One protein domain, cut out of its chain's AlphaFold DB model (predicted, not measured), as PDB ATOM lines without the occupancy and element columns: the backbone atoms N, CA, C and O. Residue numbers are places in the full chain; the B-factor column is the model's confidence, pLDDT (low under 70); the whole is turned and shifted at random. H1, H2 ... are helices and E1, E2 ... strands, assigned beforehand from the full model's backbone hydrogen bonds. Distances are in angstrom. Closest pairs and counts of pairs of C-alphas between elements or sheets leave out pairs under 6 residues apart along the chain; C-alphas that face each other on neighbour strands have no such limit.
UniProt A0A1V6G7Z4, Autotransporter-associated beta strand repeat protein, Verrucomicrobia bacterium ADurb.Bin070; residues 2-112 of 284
ATOM      1  N   ASP A   2      33.952 -17.095 -41.050       54.84
ATOM      2  CA  ASP A   2      32.975 -16.516 -41.971       54.84
ATOM      3  C   ASP A   2      32.811 -17.497 -43.138       54.84
ATOM      4  O   ASP A   2      33.686 -17.594 -43.992       54.84
ATOM      5  N   ASN A   3      31.740 -18.295 -43.135       65.25
ATOM      6  CA  ASN A   3      31.601 -19.404 -44.088       65.25
ATOM      7  C   ASN A   3      31.245 -18.943 -45.513       65.25
ATOM      8  O   ASN A   3      31.334 -19.746 -46.436       65.25
ATOM      9  N   ASN A   4      30.876 -17.673 -45.712       83.19
ATOM     10  CA  ASN A   4      30.551 -17.111 -47.024       83.19
ATOM     11  C   ASN A   4      31.214 -15.743 -47.212       83.19
ATOM     12  O   ASN A   4      30.979 -14.826 -46.424       83.19
ATOM     13  N   VAL A   5      32.011 -15.588 -48.269       91.50
ATOM     14  CA  VAL A   5      32.685 -14.326 -48.602       91.50
ATOM     15  C   VAL A   5      32.292 -13.892 -50.007       91.50
ATOM     16  O   VAL A   5      32.422 -14.657 -50.960       91.50
ATOM     17  N   VAL A   6      31.846 -12.645 -50.137       94.12
ATOM     18  CA  VAL A   6      31.623 -11.974 -51.420       94.12
ATOM     19  C   VAL A   6      32.651 -10.860 -51.549       94.12
ATOM     20  O   VAL A   6      32.743 -10.005 -50.675       94.12
ATOM     21  N   ASN A   7      33.410 -10.846 -52.643       96.44
ATOM     22  CA  ASN A   7      34.360  -9.777 -52.941       96.44
ATOM     23  C   ASN A   7      33.872  -8.978 -54.147       96.44
ATOM     24  O   ASN A   7      33.651  -9.537 -55.221       96.44
ATOM     25  N   VAL A   8      33.733  -7.667 -53.975       97.56
ATOM     26  CA  VAL A   8      33.358  -6.724 -55.030       97.56
ATOM     27  C   VAL A   8      34.603  -5.912 -55.392       97.56
ATOM     28  O   VAL A   8      34.818  -4.810 -54.891       97.56
ATOM     29  N   ASN A   9      35.469  -6.514 -56.210       97.94
ATOM     30  CA  ASN A   9      36.785  -5.972 -56.564       97.94
ATOM     31  C   ASN A   9      36.725  -4.971 -57.724       97.94
ATOM     32  O   ASN A   9      35.809  -5.031 -58.548       97.94
ATOM     33  N   THR A  10      37.734  -4.105 -57.819       96.88
ATOM     34  CA  THR A  10      37.921  -3.108 -58.882       96.88
ATOM     35  C   THR A  10      37.651  -3.674 -60.275       96.88
ATOM     36  O   THR A  10      38.114  -4.755 -60.631       96.88
ATOM     37  N   GLY A  11      36.861  -2.943 -61.065       93.56
ATOM     38  CA  GLY A  11      36.402  -3.366 -62.396       93.56
ATOM     39  C   GLY A  11      35.207  -4.331 -62.377       93.56
ATOM     40  O   GLY A  11      34.479  -4.425 -63.365       93.56
ATOM     41  N   GLY A  12      34.940  -4.991 -61.248       97.12
ATOM     42  CA  GLY A  12      33.770  -5.838 -61.046       97.12
ATOM     43  C   GLY A  12      32.473  -5.038 -60.915       97.12
ATOM     44  O   GLY A  12      32.453  -3.878 -60.500       97.12
ATOM     45  N   THR A  13      31.351  -5.668 -61.270       97.88
ATOM     46  CA  THR A  13      30.011  -5.108 -61.061       97.88
ATOM     47  C   THR A  13      29.051  -6.185 -60.573       97.88
ATOM     48  O   THR A  13      28.835  -7.183 -61.258       97.88
ATOM     49  N   LEU A  14      28.420  -5.944 -59.427       97.94
ATOM     50  CA  LEU A  14      27.364  -6.773 -58.862       97.94
ATOM     51  C   LEU A  14      26.022  -6.038 -58.991       97.94
ATOM     52  O   LEU A  14      25.806  -5.013 -58.352       97.94
ATOM     53  N   ARG A  15      25.115  -6.552 -59.829       98.06
ATOM     54  CA  ARG A  15      23.758  -6.005 -60.019       98.06
ATOM     55  C   ARG A  15      22.747  -6.824 -59.230       98.06
ATOM     56  O   ARG A  15      22.589  -8.011 -59.503       98.06
ATOM     57  N   LEU A  16      22.025  -6.198 -58.306       97.88
ATOM     58  CA  LEU A  16      21.097  -6.903 -57.419       97.88
ATOM     59  C   LEU A  16      19.893  -6.052 -57.009       97.88
ATOM     60  O   LEU A  16      19.922  -4.826 -57.064       97.88
ATOM     61  N   HIS A  17      18.820  -6.729 -56.591       97.81
ATOM     62  CA  HIS A  17      17.685  -6.069 -55.943       97.81
ATOM     63  C   HIS A  17      17.978  -5.777 -54.473       97.81
ATOM     64  O   HIS A  17      17.647  -4.698 -54.018       97.81
ATOM     65  N   ARG A  18      18.599  -6.713 -53.750       95.38
ATOM     66  CA  ARG A  18      19.076  -6.549 -52.368       95.38
ATOM     67  C   ARG A  18      20.104  -7.625 -52.030       95.38
ATOM     68  O   ARG A  18      20.109  -8.680 -52.672       95.38
ATOM     69  N   PHE A  19      20.924  -7.386 -51.016       93.38
ATOM     70  CA  PHE A  19      21.585  -8.475 -50.308       93.38
ATOM     71  C   PHE A  19      20.527  -9.228 -49.499       93.38
ATOM     72  O   PHE A  19      19.627  -8.620 -48.922       93.38
ATOM     73  N   TYR A  20      20.609 -10.556 -49.468       89.12
ATOM     74  CA  TYR A  20      19.642 -11.385 -48.759       89.12
ATOM     75  C   TYR A  20      20.337 -12.494 -47.980       89.12
ATOM     76  O   TYR A  20      21.244 -13.143 -48.501       89.12
ATOM     77  N   ILE A  21      19.858 -12.729 -46.762       85.00
ATOM     78  CA  ILE A  21      20.132 -13.936 -45.987       85.00
ATOM     79  C   ILE A  21      18.809 -14.572 -45.585       85.00
ATOM     80  O   ILE A  21      17.818 -13.871 -45.372       85.00
ATOM     81  N   ASP A  22      18.806 -15.894 -45.451       83.38
ATOM     82  CA  ASP A  22      17.701 -16.582 -44.798       83.38
ATOM     83  C   ASP A  22      17.756 -16.303 -43.291       83.38
ATOM     84  O   ASP A  22      18.670 -16.729 -42.586       83.38
ATOM     85  N   GLU A  23      16.774 -15.558 -42.792       81.88
ATOM     86  CA  GLU A  23      16.685 -15.167 -41.387       81.88
ATOM     87  C   GLU A  23      16.358 -16.352 -40.464       81.88
ATOM     88  O   GLU A  23      16.488 -16.217 -39.249       81.88
ATOM     89  N   LYS A  24      15.989 -17.523 -41.004       83.44
ATOM     90  CA  LYS A  24      15.743 -18.747 -40.223       83.44
ATOM     91  C   LYS A  24      17.010 -19.539 -39.905       83.44
ATOM     92  O   LYS A  24      16.936 -20.509 -39.152       83.44
ATOM     93  N   THR A  25      18.159 -19.158 -40.459       75.94
ATOM     94  CA  THR A  25      19.436 -19.840 -40.220       75.94
ATOM     95  C   THR A  25      20.419 -18.946 -39.457       75.94
ATOM     96  O   THR A  25      20.251 -17.733 -39.356       75.94
ATOM     97  N   THR A  26      21.485 -19.541 -38.916       75.62
ATOM     98  CA  THR A  26      22.584 -18.832 -38.228       75.62
ATOM     99  C   THR A  26      23.751 -18.502 -39.169       75.62
ATOM    100  O   THR A  26      24.917 -18.495 -38.766       75.62
ATOM    101  N   SER A  27      23.448 -18.256 -40.447       71.81
ATOM    102  CA  SER A  27      24.453 -17.998 -41.480       71.81
ATOM    103  C   SER A  27      25.294 -16.759 -41.166       71.81
ATOM    104  O   SER A  27      24.765 -15.702 -40.827       71.81
ATOM    105  N   LYS A  28      26.614 -16.889 -41.336       83.56
ATOM    106  CA  LYS A  28      27.565 -15.777 -41.250       83.56
ATOM    107  C   LYS A  28      28.242 -15.536 -42.591       83.56
ATOM    108  O   LYS A  28      28.505 -16.490 -43.331       83.56
ATOM    109  N   GLY A  29      28.556 -14.283 -42.885       89.38
ATOM    110  CA  GLY A  29      29.252 -13.913 -44.100       89.38
ATOM    111  C   GLY A  29      29.818 -12.503 -44.088       89.38
ATOM    112  O   GLY A  29      29.493 -11.665 -43.246       89.38
ATOM    113  N   VAL A  30      30.695 -12.258 -45.051       92.62
ATOM    114  CA  VAL A  30      31.348 -10.968 -45.249       92.62
ATOM    115  C   VAL A  30      31.187 -10.554 -46.698       92.62
ATOM    116  O   VAL A  30      31.409 -11.349 -47.612       92.62
ATOM    117  N   VAL A  31      30.833  -9.292 -46.904       95.88
ATOM    118  CA  VAL A  31      30.905  -8.640 -48.207       95.88
ATOM    119  C   VAL A  31      32.041  -7.633 -48.139       95.88
ATOM    120  O   VAL A  31      31.958  -6.655 -47.402       95.88
ATOM    121  N   ASN A  32      33.111  -7.885 -48.885       97.62
ATOM    122  CA  ASN A  32      34.223  -6.958 -49.023       97.62
ATOM    123  C   ASN A  32      33.981  -6.060 -50.235       97.62
ATOM    124  O   ASN A  32      33.893  -6.545 -51.368       97.62
ATOM    125  N   PHE A  33      33.922  -4.757 -50.003       98.56
ATOM    126  CA  PHE A  33      33.949  -3.758 -51.055       98.56
ATOM    127  C   PHE A  33      35.381  -3.304 -51.297       98.56
ATOM    128  O   PHE A  33      36.024  -2.779 -50.393       98.56
ATOM    129  N   ASN A  34      35.889  -3.545 -52.502       98.31
ATOM    130  CA  ASN A  34      37.269  -3.258 -52.866       98.31
ATOM    131  C   ASN A  34      37.336  -2.635 -54.267       98.31
ATOM    132  O   ASN A  34      37.972  -3.177 -55.166       98.31
ATOM    133  N   GLY A  35      36.593  -1.543 -54.469       98.12
ATOM    134  CA  GLY A  35      36.597  -0.737 -55.695       98.12
ATOM    135  C   GLY A  35      35.662  -1.205 -56.811       98.12
ATOM    136  O   GLY A  35      35.541  -0.533 -57.837       98.12
ATOM    137  N   GLY A  36      34.983  -2.342 -56.651       98.50
ATOM    138  CA  GLY A  36      33.945  -2.774 -57.587       98.50
ATOM    139  C   GLY A  36      32.590  -2.127 -57.297       98.50
ATOM    140  O   GLY A  36      32.311  -1.701 -56.176       98.50
ATOM    141  N   LYS A  37      31.717  -2.089 -58.310       98.50
ATOM    142  CA  LYS A  37      30.394  -1.456 -58.209       98.50
ATOM    143  C   LYS A  37      29.328  -2.418 -57.710       98.50
ATOM    144  O   LYS A  37      29.160  -3.503 -58.264       98.50
ATOM    145  N   VAL A  38      28.524  -1.969 -56.757       98.62
ATOM    146  CA  VAL A  38      27.217  -2.545 -56.446       98.62
ATOM    147  C   VAL A  38      26.147  -1.672 -57.084       98.62
ATOM    148  O   VAL A  38      26.060  -0.488 -56.785       98.62
ATOM    149  N   VAL A  39      25.338  -2.249 -57.968       98.75
ATOM    150  CA  VAL A  39      24.354  -1.520 -58.776       98.75
ATOM    151  C   VAL A  39      22.942  -1.972 -58.405       98.75
ATOM    152  O   VAL A  39      22.603  -3.155 -58.536       98.75
ATOM    153  N   ALA A  40      22.111  -1.026 -57.970       98.75
ATOM    154  CA  ALA A  40      20.725  -1.281 -57.599       98.75
ATOM    155  C   ALA A  40      19.838  -1.556 -58.825       98.75
ATOM    156  O   ALA A  40      19.950  -0.905 -59.863       98.75
ATOM    157  N   LYS A  41      18.916  -2.518 -58.689       98.56
ATOM    158  CA  LYS A  41      17.929  -2.869 -59.730       98.56
ATOM    159  C   LYS A  41      16.502  -2.388 -59.447       98.56
ATOM    160  O   LYS A  41      15.637  -2.538 -60.306       98.56
ATOM    161  N   SER A  42      16.231  -1.897 -58.242       98.62
ATOM    162  CA  SER A  42      14.914  -1.419 -57.808       98.62
ATOM    163  C   SER A  42      15.039  -0.627 -56.513       98.62
ATOM    164  O   SER A  42      15.956  -0.896 -55.737       98.62
ATOM    165  N   SER A  43      14.075   0.248 -56.224       98.75
ATOM    166  CA  SER A  43      13.978   0.881 -54.905       98.75
ATOM    167  C   SER A  43      13.679  -0.157 -53.825       98.75
ATOM    168  O   SER A  43      12.837  -1.039 -54.019       98.75
ATOM    169  N   ARG A  44      14.382  -0.071 -52.695       98.06
ATOM    170  CA  ARG A  44      14.277  -0.998 -51.562       98.06
ATOM    171  C   ARG A  44      14.594  -0.276 -50.260       98.06
ATOM    172  O   ARG A  44      15.512   0.529 -50.215       98.06
ATOM    173  N   SER A  45      13.877  -0.638 -49.204       96.62
ATOM    174  CA  SER A  45      14.179  -0.254 -47.817       96.62
ATOM    175  C   SER A  45      14.841  -1.400 -47.040       96.62
ATOM    176  O   SER A  45      14.663  -1.552 -45.833       96.62
ATOM    177  N   ASP A  46      15.503  -2.297 -47.761       95.62
ATOM    178  CA  ASP A  46      16.295  -3.401 -47.227       95.62
ATOM    179  C   ASP A  46      17.433  -3.773 -48.190       95.62
ATOM    180  O   ASP A  46      17.775  -4.949 -48.353       95.62
ATOM    181  N   PHE A  47      17.981  -2.781 -48.902       97.81
ATOM    182  CA  PHE A  47      18.952  -3.045 -49.965       97.81
ATOM    183  C   PHE A  47      20.214  -3.715 -49.409       97.81
ATOM    184  O   PHE A  47      20.651  -4.747 -49.926       97.81
ATOM    185  N   MET A  48      20.743  -3.176 -48.309       95.69
ATOM    186  CA  MET A  48      21.781  -3.797 -47.485       95.69
ATOM    187  C   MET A  48      21.202  -4.162 -46.111       95.69
ATOM    188  O   MET A  48      21.535  -3.571 -45.083       95.69
ATOM    189  N   GLY A  49      20.313  -5.158 -46.118       92.25
ATOM    190  CA  GLY A  49      19.814  -5.856 -44.931       92.25
ATOM    191  C   GLY A  49      18.576  -5.260 -44.261       92.25
ATOM    192  O   GLY A  49      18.041  -4.239 -44.681       92.25
ATOM    193  N   THR A  50      18.107  -5.923 -43.202       91.31
ATOM    194  CA  THR A  50      16.912  -5.553 -42.419       91.31
ATOM    195  C   THR A  50      17.259  -5.394 -40.936       91.31
ATOM    196  O   THR A  50      18.331  -5.787 -40.477       91.31
ATOM    197  N   THR A  51      16.346  -4.833 -40.143       86.56
ATOM    198  CA  THR A  51      16.491  -4.810 -38.681       86.56
ATOM    199  C   THR A  51      16.164  -6.193 -38.113       86.56
ATOM    200  O   THR A  51      15.030  -6.467 -37.733       86.56
ATOM    201  N   HIS A  52      17.157  -7.083 -38.086       85.56
ATOM    202  CA  HIS A  52      17.029  -8.438 -37.551       85.56
ATOM    203  C   HIS A  52      18.359  -8.898 -36.933       85.56
ATOM    204  O   HIS A  52      19.432  -8.598 -37.454       85.56
ATOM    205  N   THR A  53      18.319  -9.667 -35.842       82.00
ATOM    206  CA  THR A  53      19.526 -10.088 -35.101       82.00
ATOM    207  C   THR A  53      20.498 -10.903 -35.959       82.00
ATOM    208  O   THR A  53      21.711 -10.740 -35.838       82.00
ATOM    209  N   ASN A  54      19.978 -11.739 -36.862       82.19
ATOM    210  CA  ASN A  54      20.812 -12.513 -37.791       82.19
ATOM    211  C   ASN A  54      21.477 -11.643 -38.859       82.19
ATOM    212  O   ASN A  54      22.530 -12.014 -39.355       82.19
ATOM    213  N   TRP A  55      20.918 -10.477 -39.185       85.38
ATOM    214  CA  TRP A  55      21.605  -9.514 -40.040       85.38
ATOM    215  C   TRP A  55      22.750  -8.847 -39.280       85.38
ATOM    216  O   TRP A  55      23.900  -8.981 -39.695       85.38
ATOM    217  N   LEU A  56      22.448  -8.261 -38.118       79.56
ATOM    218  CA  LEU A  56      23.412  -7.517 -37.297       79.56
ATOM    219  C   LEU A  56      24.624  -8.361 -36.872       79.56
ATOM    220  O   LEU A  56      25.743  -7.861 -36.823       79.56
ATOM    221  N   ASN A  57      24.410  -9.648 -36.582       79.06
ATOM    222  CA  ASN A  57      25.467 -10.560 -36.133       79.06
ATOM    223  C   ASN A  57      25.979 -11.510 -37.227       79.06
ATOM    224  O   ASN A  57      26.928 -12.265 -36.988       79.06
ATOM    225  N   GLY A  58      25.318 -11.540 -38.387       81.19
ATOM    226  CA  GLY A  58      25.570 -12.529 -39.433       81.19
ATOM    227  C   GLY A  58      26.317 -11.969 -40.630       81.19
ATOM    228  O   GLY A  58      27.264 -12.610 -41.076       81.19
ATOM    229  N   ILE A  59      25.954 -10.789 -41.141       88.56
ATOM    230  CA  ILE A  59      26.602 -10.207 -42.324       88.56
ATOM    231  C   ILE A  59      27.380  -8.957 -41.954       88.56
ATOM    232  O   ILE A  59      26.836  -8.021 -41.380       88.56
ATOM    233  N   ARG A  60      28.653  -8.921 -42.351       91.81
ATOM    234  CA  ARG A  60      29.487  -7.725 -42.227       91.81
ATOM    235  C   ARG A  60      29.793  -7.146 -43.599       91.81
ATOM    236  O   ARG A  60      30.332  -7.839 -44.462       91.81
ATOM    237  N   PHE A  61      29.475  -5.873 -43.775       96.38
ATOM    238  CA  PHE A  61      29.875  -5.088 -44.934       96.38
ATOM    239  C   PHE A  61      31.192  -4.385 -44.610       96.38
ATOM    240  O   PHE A  61      31.238  -3.565 -43.700       96.38
ATOM    241  N   MET A  62      32.259  -4.751 -45.315       97.88
ATOM    242  CA  MET A  62      33.627  -4.317 -45.030       97.88
ATOM    243  C   MET A  62      34.173  -3.489 -46.189       97.88
ATOM    244  O   MET A  62      34.225  -3.975 -47.319       97.88
ATOM    245  N   VAL A  63      34.626  -2.273 -45.910       98.75
ATOM    246  CA  VAL A  63      35.319  -1.416 -46.878       98.75
ATOM    247  C   VAL A  63      36.807  -1.745 -46.860       98.75
ATOM    248  O   VAL A  63      37.445  -1.713 -45.813       98.75
ATOM    249  N   ARG A  64      37.359  -2.104 -48.014       98.50
ATOM    250  CA  ARG A  64      38.793  -2.344 -48.224       98.50
ATOM    251  C   ARG A  64      39.434  -1.132 -48.896       98.50
ATOM    252  O   ARG A  64      38.767  -0.129 -49.141       98.50
ATOM    253  N   GLU A  65      40.712  -1.231 -49.221       98.25
ATOM    254  CA  GLU A  65      41.532  -0.161 -49.799       98.25
ATOM    255  C   GLU A  65      40.913   0.442 -51.074       98.25
ATOM    256  O   GLU A  65      41.009   1.643 -51.301       98.25
ATOM    257  N   GLY A  66      40.222  -0.358 -51.896       97.94
ATOM    258  CA  GLY A  66      39.532   0.129 -53.098       97.94
ATOM    259  C   GLY A  66      38.200   0.851 -52.847       97.94
ATOM    260  O   GLY A  66      37.653   1.449 -53.772       97.94
ATOM    261  N   GLY A  67      37.658   0.795 -51.629       98.56
ATOM    262  CA  GLY A  67      36.430   1.491 -51.247       98.56
ATOM    263  C   GLY A  67      35.128   0.784 -51.642       98.56
ATOM    264  O   GLY A  67      35.098  -0.177 -52.419       98.56
ATOM    265  N   ALA A  68      34.023   1.286 -51.096       98.75
ATOM    266  CA  ALA A  68      32.669   0.902 -51.466       98.75
ATOM    267  C   ALA A  68      32.137   1.791 -52.581       98.75
ATOM    268  O   ALA A  68      32.111   3.006 -52.438       98.75
ATOM    269  N   VAL A  69      31.667   1.196 -53.678       98.81
ATOM    270  CA  VAL A  69      31.055   1.940 -54.785       98.81
ATOM    271  C   VAL A  69      29.603   1.503 -54.939       98.81
ATOM    272  O   VAL A  69      29.325   0.409 -55.433       98.81
ATOM    273  N   ILE A  70      28.677   2.355 -54.500       98.75
ATOM    274  CA  ILE A  70      27.233   2.103 -54.520       98.75
ATOM    275  C   ILE A  70      26.593   2.962 -55.609       98.75
ATOM    276  O   ILE A  70      26.499   4.180 -55.485       98.75
ATOM    277  N   ASP A  71      26.132   2.323 -56.679       98.81
ATOM    278  CA  ASP A  71      25.383   2.949 -57.765       98.81
ATOM    279  C   ASP A  71      23.889   2.675 -57.576       98.81
ATOM    280  O   ASP A  71      23.391   1.570 -57.820       98.81
ATOM    281  N   SER A  72      23.157   3.693 -57.126       98.75
ATOM    282  CA  SER A  72      21.717   3.585 -56.891       98.75
ATOM    283  C   SER A  72      20.896   3.590 -58.179       98.75
ATOM    284  O   SER A  72      19.680   3.414 -58.113       98.75
ATOM    285  N   GLN A  73      21.504   3.829 -59.350       98.69
ATOM    286  CA  GLN A  73      20.776   4.151 -60.580       98.69
ATOM    287  C   GLN A  73      19.753   5.258 -60.287       98.69
ATOM    288  O   GLN A  73      20.123   6.230 -59.641       98.69
ATOM    289  N   ALA A  74      18.487   5.131 -60.689       98.56
ATOM    290  CA  ALA A  74      17.411   6.069 -60.341       98.56
ATOM    291  C   ALA A  74      16.628   5.678 -59.065       98.56
ATOM    292  O   ALA A  74      15.571   6.238 -58.788       98.56
ATOM    293  N   PHE A  75      17.096   4.681 -58.312       98.88
ATOM    294  CA  PHE A  75      16.342   4.071 -57.219       98.88
ATOM    295  C   PHE A  75      16.677   4.664 -55.851       98.88
ATOM    296  O   PHE A  75      17.769   5.183 -55.633       98.88
ATOM    297  N   ALA A  76      15.741   4.529 -54.914       98.81
ATOM    298  CA  ALA A  76      15.971   4.808 -53.500       98.81
ATOM    299  C   ALA A  76      16.346   3.508 -52.779       98.81
ATOM    300  O   ALA A  76      15.548   2.566 -52.747       98.81
ATOM    301  N   VAL A  77      17.559   3.449 -52.236       98.81
ATOM    302  CA  VAL A  77      18.106   2.287 -51.523       98.81
ATOM    303  C   VAL A  77      18.707   2.692 -50.179       98.81
ATOM    304  O   VAL A  77      18.988   3.866 -49.938       98.81
ATOM    305  N   ASP A  78      18.914   1.734 -49.283       98.50
ATOM    306  CA  ASP A  78      19.432   1.978 -47.939       98.50
ATOM    307  C   ASP A  78      20.447   0.928 -47.468       98.50
ATOM    308  O   ASP A  78      20.532  -0.194 -47.974       98.50
ATOM    309  N   SER A  79      21.223   1.305 -46.457       97.62
ATOM    310  CA  SER A  79      21.946   0.360 -45.619       97.62
ATOM    311  C   SER A  79      21.401   0.401 -44.211       97.62
ATOM    312  O   SER A  79      21.594   1.379 -43.492       97.62
ATOM    313  N   LYS A  80      20.726  -0.684 -43.824       95.88
ATOM    314  CA  LYS A  80      20.265  -0.927 -42.451       95.88
ATOM    315  C   LYS A  80      21.276  -1.704 -41.621       95.88
ATOM    316  O   LYS A  80      21.009  -1.983 -40.455       95.88
ATOM    317  N   GLN A  81      22.404  -2.074 -42.221       94.69
ATOM    318  CA  GLN A  81      23.554  -2.615 -41.515       94.69
ATOM    319  C   GLN A  81      24.692  -1.593 -41.493       94.69
ATOM    320  O   GLN A  81      24.866  -0.867 -42.481       94.69
ATOM    321  N   PRO A  82      25.513  -1.589 -40.429       95.50
ATOM    322  CA  PRO A  82      26.743  -0.819 -40.413       95.50
ATOM    323  C   PRO A  82      27.691  -1.241 -41.536       95.50
ATOM    324  O   PRO A  82      27.877  -2.430 -41.817       95.50
ATOM    325  N   ILE A  83      28.320  -0.244 -42.146       97.81
ATOM    326  CA  ILE A  83      29.445  -0.407 -43.057       97.81
ATOM    327  C   ILE A  83      30.716  -0.172 -42.243       97.81
ATOM    328  O   ILE A  83      30.959   0.927 -41.736       97.81
ATOM    329  N   TYR A  84      31.512  -1.222 -42.093       97.88
ATOM    330  CA  TYR A  84      32.716  -1.222 -41.275       97.88
ATOM    331  C   TYR A  84      33.959  -0.970 -42.119       97.88
ATOM    332  O   TYR A  84      34.018  -1.354 -43.290       97.88
ATOM    333  N   SER A  85      34.991  -0.411 -41.490       98.12
ATOM    334  CA  SER A  85      36.333  -0.483 -42.050       98.12
ATOM    335  C   SER A  85      36.833  -1.927 -42.035       98.12
ATOM    336  O   SER A  85      36.677  -2.657 -41.052       98.12
ATOM    337  N   GLY A  86      37.429  -2.340 -43.144       97.25
ATOM    338  CA  GLY A  86      38.116  -3.611 -43.314       97.25
ATOM    339  C   GLY A  86      39.612  -3.446 -43.590       97.25
ATOM    340  O   GLY A  86      40.247  -4.438 -43.937       97.25
ATOM    341  N   ALA A  87      40.180  -2.247 -43.477       97.12
ATOM    342  CA  ALA A  87      41.601  -1.978 -43.702       97.12
ATOM    343  C   ALA A  87      42.100  -0.908 -42.718       97.12
ATOM    344  O   ALA A  87      41.301  -0.199 -42.116       97.12
ATOM    345  N   GLU A  88      43.418  -0.789 -42.530       96.75
ATOM    346  CA  GLU A  88      43.981   0.300 -41.713       96.75
ATOM    347  C   GLU A  88      43.619   1.666 -42.309       96.75
ATOM    348  O   GLU A  88      43.149   2.552 -41.600       96.75
ATOM    349  N   VAL A  89      43.742   1.778 -43.632       97.19
ATOM    350  CA  VAL A  89      43.258   2.896 -44.440       97.19
ATOM    351  C   VAL A  89      42.395   2.310 -45.551       97.19
ATOM    352  O   VAL A  89      42.899   1.645 -46.455       97.19
ATOM    353  N   ASP A  90      41.083   2.499 -45.457       98.31
ATOM    354  CA  ASP A  90      40.131   2.035 -46.460       98.31
ATOM    355  C   ASP A  90      39.818   3.113 -47.509       98.31
ATOM    356  O   ASP A  90      40.155   4.288 -47.363       98.31
ATOM    357  N   GLY A  91      39.193   2.702 -48.614       98.25
ATOM    358  CA  GLY A  91      38.872   3.595 -49.731       98.25
ATOM    359  C   GLY A  91      37.581   4.399 -49.552       98.25
ATOM    360  O   GLY A  91      37.141   5.049 -50.499       98.25
ATOM    361  N   GLY A  92      36.940   4.329 -48.383       98.56
ATOM    362  CA  GLY A  92      35.712   5.054 -48.082       98.56
ATOM    363  C   GLY A  92      34.498   4.611 -48.897       98.56
ATOM    364  O   GLY A  92      34.354   3.445 -49.278       98.56
ATOM    365  N   LEU A  93      33.591   5.555 -49.151       98.88
ATOM    366  CA  LEU A  93      32.313   5.319 -49.822       98.88
ATOM    367  C   LEU A  93      32.153   6.257 -51.017       98.88
ATOM    368  O   LEU A  93      32.242   7.468 -50.875       98.88
ATOM    369  N   ARG A  94      31.811   5.710 -52.181       98.75
ATOM    370  CA  ARG A  94      31.435   6.442 -53.390       98.75
ATOM    371  C   ARG A  94      29.982   6.148 -53.738       98.75
ATOM    372  O   ARG A  94      29.621   5.003 -54.014       98.75
ATOM    373  N   LYS A  95      29.152   7.187 -53.745       98.81
ATOM    374  CA  LYS A  95      27.740   7.136 -54.129       98.81
ATOM    375  C   LYS A  95      27.567   7.650 -55.559       98.81
ATOM    376  O   LYS A  95      27.849   8.807 -55.852       98.81
ATOM    377  N   LEU A  96      27.082   6.774 -56.435       98.69
ATOM    378  CA  LEU A  96      26.784   7.023 -57.846       98.69
ATOM    379  C   LEU A  96      25.279   6.846 -58.118       98.69
ATOM    380  O   LEU A  96      24.529   6.339 -57.277       98.69
ATOM    381  N   GLY A  97      24.848   7.225 -59.322       98.69
ATOM    382  CA  GLY A  97      23.458   7.119 -59.772       98.69
ATOM    383  C   GLY A  97      22.576   8.256 -59.249       98.69
ATOM    384  O   GLY A  97      22.759   8.733 -58.135       98.69
ATOM    385  N   ALA A  98      21.605   8.689 -60.053       98.69
ATOM    386  CA  ALA A  98      20.730   9.833 -59.759       98.69
ATOM    387  C   ALA A  98      19.775   9.640 -58.559       98.69
ATOM    388  O   ALA A  98      19.214  10.606 -58.055       98.69
ATOM    389  N   GLY A  99      19.564   8.402 -58.117       98.81
ATOM    390  CA  GLY A  99      18.734   8.040 -56.973       98.81
ATOM    391  C   GLY A  99      19.412   8.297 -55.625       98.81
ATOM    392  O   GLY A  99      20.458   8.949 -55.539       98.81
ATOM    393  N   SER A 100      18.831   7.752 -54.557       98.88
ATOM    394  CA  SER A 100      19.298   7.978 -53.188       98.88
ATOM    395  C   SER A 100      19.888   6.729 -52.540       98.88
ATOM    396  O   SER A 100      19.463   5.603 -52.804       98.88
ATOM    397  N   PHE A 101      20.875   6.939 -51.668       98.94
ATOM    398  CA  PHE A 101      21.387   5.927 -50.749       98.94
ATOM    399  C   PHE A 101      21.312   6.456 -49.319       98.94
ATOM    400  O   PHE A 101      21.907   7.486 -49.012       98.94
ATOM    401  N   THR A 102      20.564   5.774 -48.454       98.88
ATOM    402  CA  THR A 102      20.391   6.175 -47.051       98.88
ATOM    403  C   THR A 102      21.272   5.340 -46.132       98.88
ATOM    404  O   THR A 102      21.161   4.115 -46.107       98.88
ATOM    405  N   LEU A 103      22.104   5.997 -45.326       98.75
ATOM    406  CA  LEU A 103      22.862   5.368 -44.246       98.75
ATOM    407  C   LEU A 103      21.986   5.300 -42.988       98.75
ATOM    408  O   LEU A 103      21.886   6.275 -42.245       98.75
ATOM    409  N   ALA A 104      21.317   4.170 -42.758       97.88
ATOM    410  CA  ALA A 104      20.349   4.007 -41.667       97.88
ATOM    411  C   ALA A 104      20.971   3.500 -40.351       97.88
ATOM    412  O   ALA A 104      20.249   3.162 -39.413       97.88
ATOM    413  N   THR A 105      22.301   3.452 -40.271       97.00
ATOM    414  CA  THR A 105      23.081   3.075 -39.085       97.00
ATOM    415  C   THR A 105      24.366   3.898 -39.010       97.00
ATOM    416  O   THR A 105      24.807   4.444 -40.022       97.00
ATOM    417  N   THR A 106      25.006   3.925 -37.841       97.75
ATOM    418  CA  THR A 106      26.375   4.436 -37.682       97.75
ATOM    419  C   THR A 106      27.371   3.544 -38.415       97.75
ATOM    420  O   THR A 106      27.364   2.325 -38.237       97.75
ATOM    421  N   ASN A 107      28.223   4.151 -39.239       98.56
ATOM    422  CA  ASN A 107      29.259   3.471 -40.013       98.56
ATOM    423  C   ASN A 107      30.647   3.786 -39.447       98.56
ATOM    424  O   ASN A 107      30.825   4.786 -38.753       98.56
ATOM    425  N   THR A 108      31.629   2.933 -39.739       98.12
ATOM    426  CA  THR A 108      32.989   3.060 -39.187       98.12
ATOM    427  C   THR A 108      34.093   2.919 -40.235       98.12
ATOM    428  O   THR A 108      35.241   2.684 -39.862       98.12
ATOM    429  N   TYR A 109      33.767   2.999 -41.527       98.62
ATOM    430  CA  TYR A 109      34.785   3.123 -42.576       98.62
ATOM    431  C   TYR A 109      35.533   4.452 -42.416       98.62
ATOM    432  O   TYR A 109      34.948   5.435 -41.974       98.62
ATOM    433  N   ASN A 110      36.823   4.487 -42.723       98.00
ATOM    434  CA  ASN A 110      37.700   5.609 -42.388       98.00
ATOM    435  C   ASN A 110      38.139   6.451 -43.596       98.00
ATOM    436  O   ASN A 110      38.641   7.556 -43.400       98.00
ATOM    437  N   GLY A 111      37.888   5.994 -44.824       98.44
ATOM    438  CA  GLY A 111      38.131   6.764 -46.039       98.44
ATOM    439  C   GLY A 111      37.040   7.794 -46.359       98.44
ATOM    440  O   GLY A 111      35.951   7.807 -45.778       98.44
ATOM    441  N   VAL A 112      37.331   8.657 -47.333       98.31
ATOM    442  CA  VAL A 112      36.465   9.765 -47.779       98.31
ATOM    443  C   VAL A 112      35.105   9.266 -48.277       98.31
ATOM    444  O   VAL A 112      35.004   8.270 -48.994       98.31
TER     445      VAL A 112
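AT A GLANCE: This is residues 2 to 112 of the 284 residues of the protein "Autotransporter-associated beta strand repeat protein" of Verrucomicrobia bacterium ADurb.Bin070 (UniProt A0A1V6G7Z4). The chain is wound in stacked turns, a short solenoid with three walls round a shared core: one wall is the sheet E1, E3, E5, E8, the next the sheet E2, E4, E6, E9, and the third, less complete, holds E7 and E10, with the long links 17 to 28 and 41 to 52 closing the first two turns. The short helix H1 leads directly into E5, at the end of the first wall where its strands begin. The printed part has 111 residues with one named helix and ten named strands, in the order E1 E2 E3 E4 H1 E5 E6 E7 E8 E9 E10; the class is mostly strand, though under half of the residues are in named elements. In each sheet the neighbours are parallel; the whole is compact, with a radius of gyration of the C-alphas of 12.8 A and spans of 34 by 32 by 25 A.

IN THESE COORDINATES: The first sheet has E1, residues 4 to 9, 15.9 A long from C-alpha 4 at (30.551, -17.111, -47.024); E3, residues 29 to 34, 16.0 A; E5, residues 59 to 63, 13.2 A; and E8, residues 83 to 85. The second has E2, residues 13 to 16, E4, residues 37 to 40, E6, residues 68 to 71, and E9, residues 93 to 96. E7 is residues 76 to 79 and E10 residues 100 to 103, ending at C-alpha 103 (22.862, 5.368, -44.246). H1 is residues 53 to 58, 7.8 A.

HOW THE PARTS SIT: In the first sheet E1 and E8 are edge strands. E1 and E3 are parallel at 9 degrees, with N 8 and O 32 at 2.8 A, within hydrogen-bond range. E3 and E5 stand at 16 degrees, with N 62 and O 31 at 2.8 A; E5 and E8 at 53 degrees, with N 84 and O 61 at 2.9 A. In the second sheet N 39 and O 14 pair E2 with E4 at 2.8 A, N 71 and O 38 pair E4 with E6 at 2.8 A, and N 94 and O 68 pair E6 with E9 at 2.7 A. E7 and E10 are parallel at 19 degrees, with N 79 and O 102 at 2.8 A. H1 is only just not on the first sheet, with 4 pairs of C-alphas within 10 A; each of its O i to N i+4 pairs is within hydrogen-bond range.

THE WHOLE: The C-alphas farthest apart, of Lys 24 and Val 112, are 36.0 A apart. The printed part has no cut. The links E2 to E3 and E4 to H1 are long, with 12 residues each. Mean pLDDT of the printed part is 94.1; residues 2 to 3 are under 70.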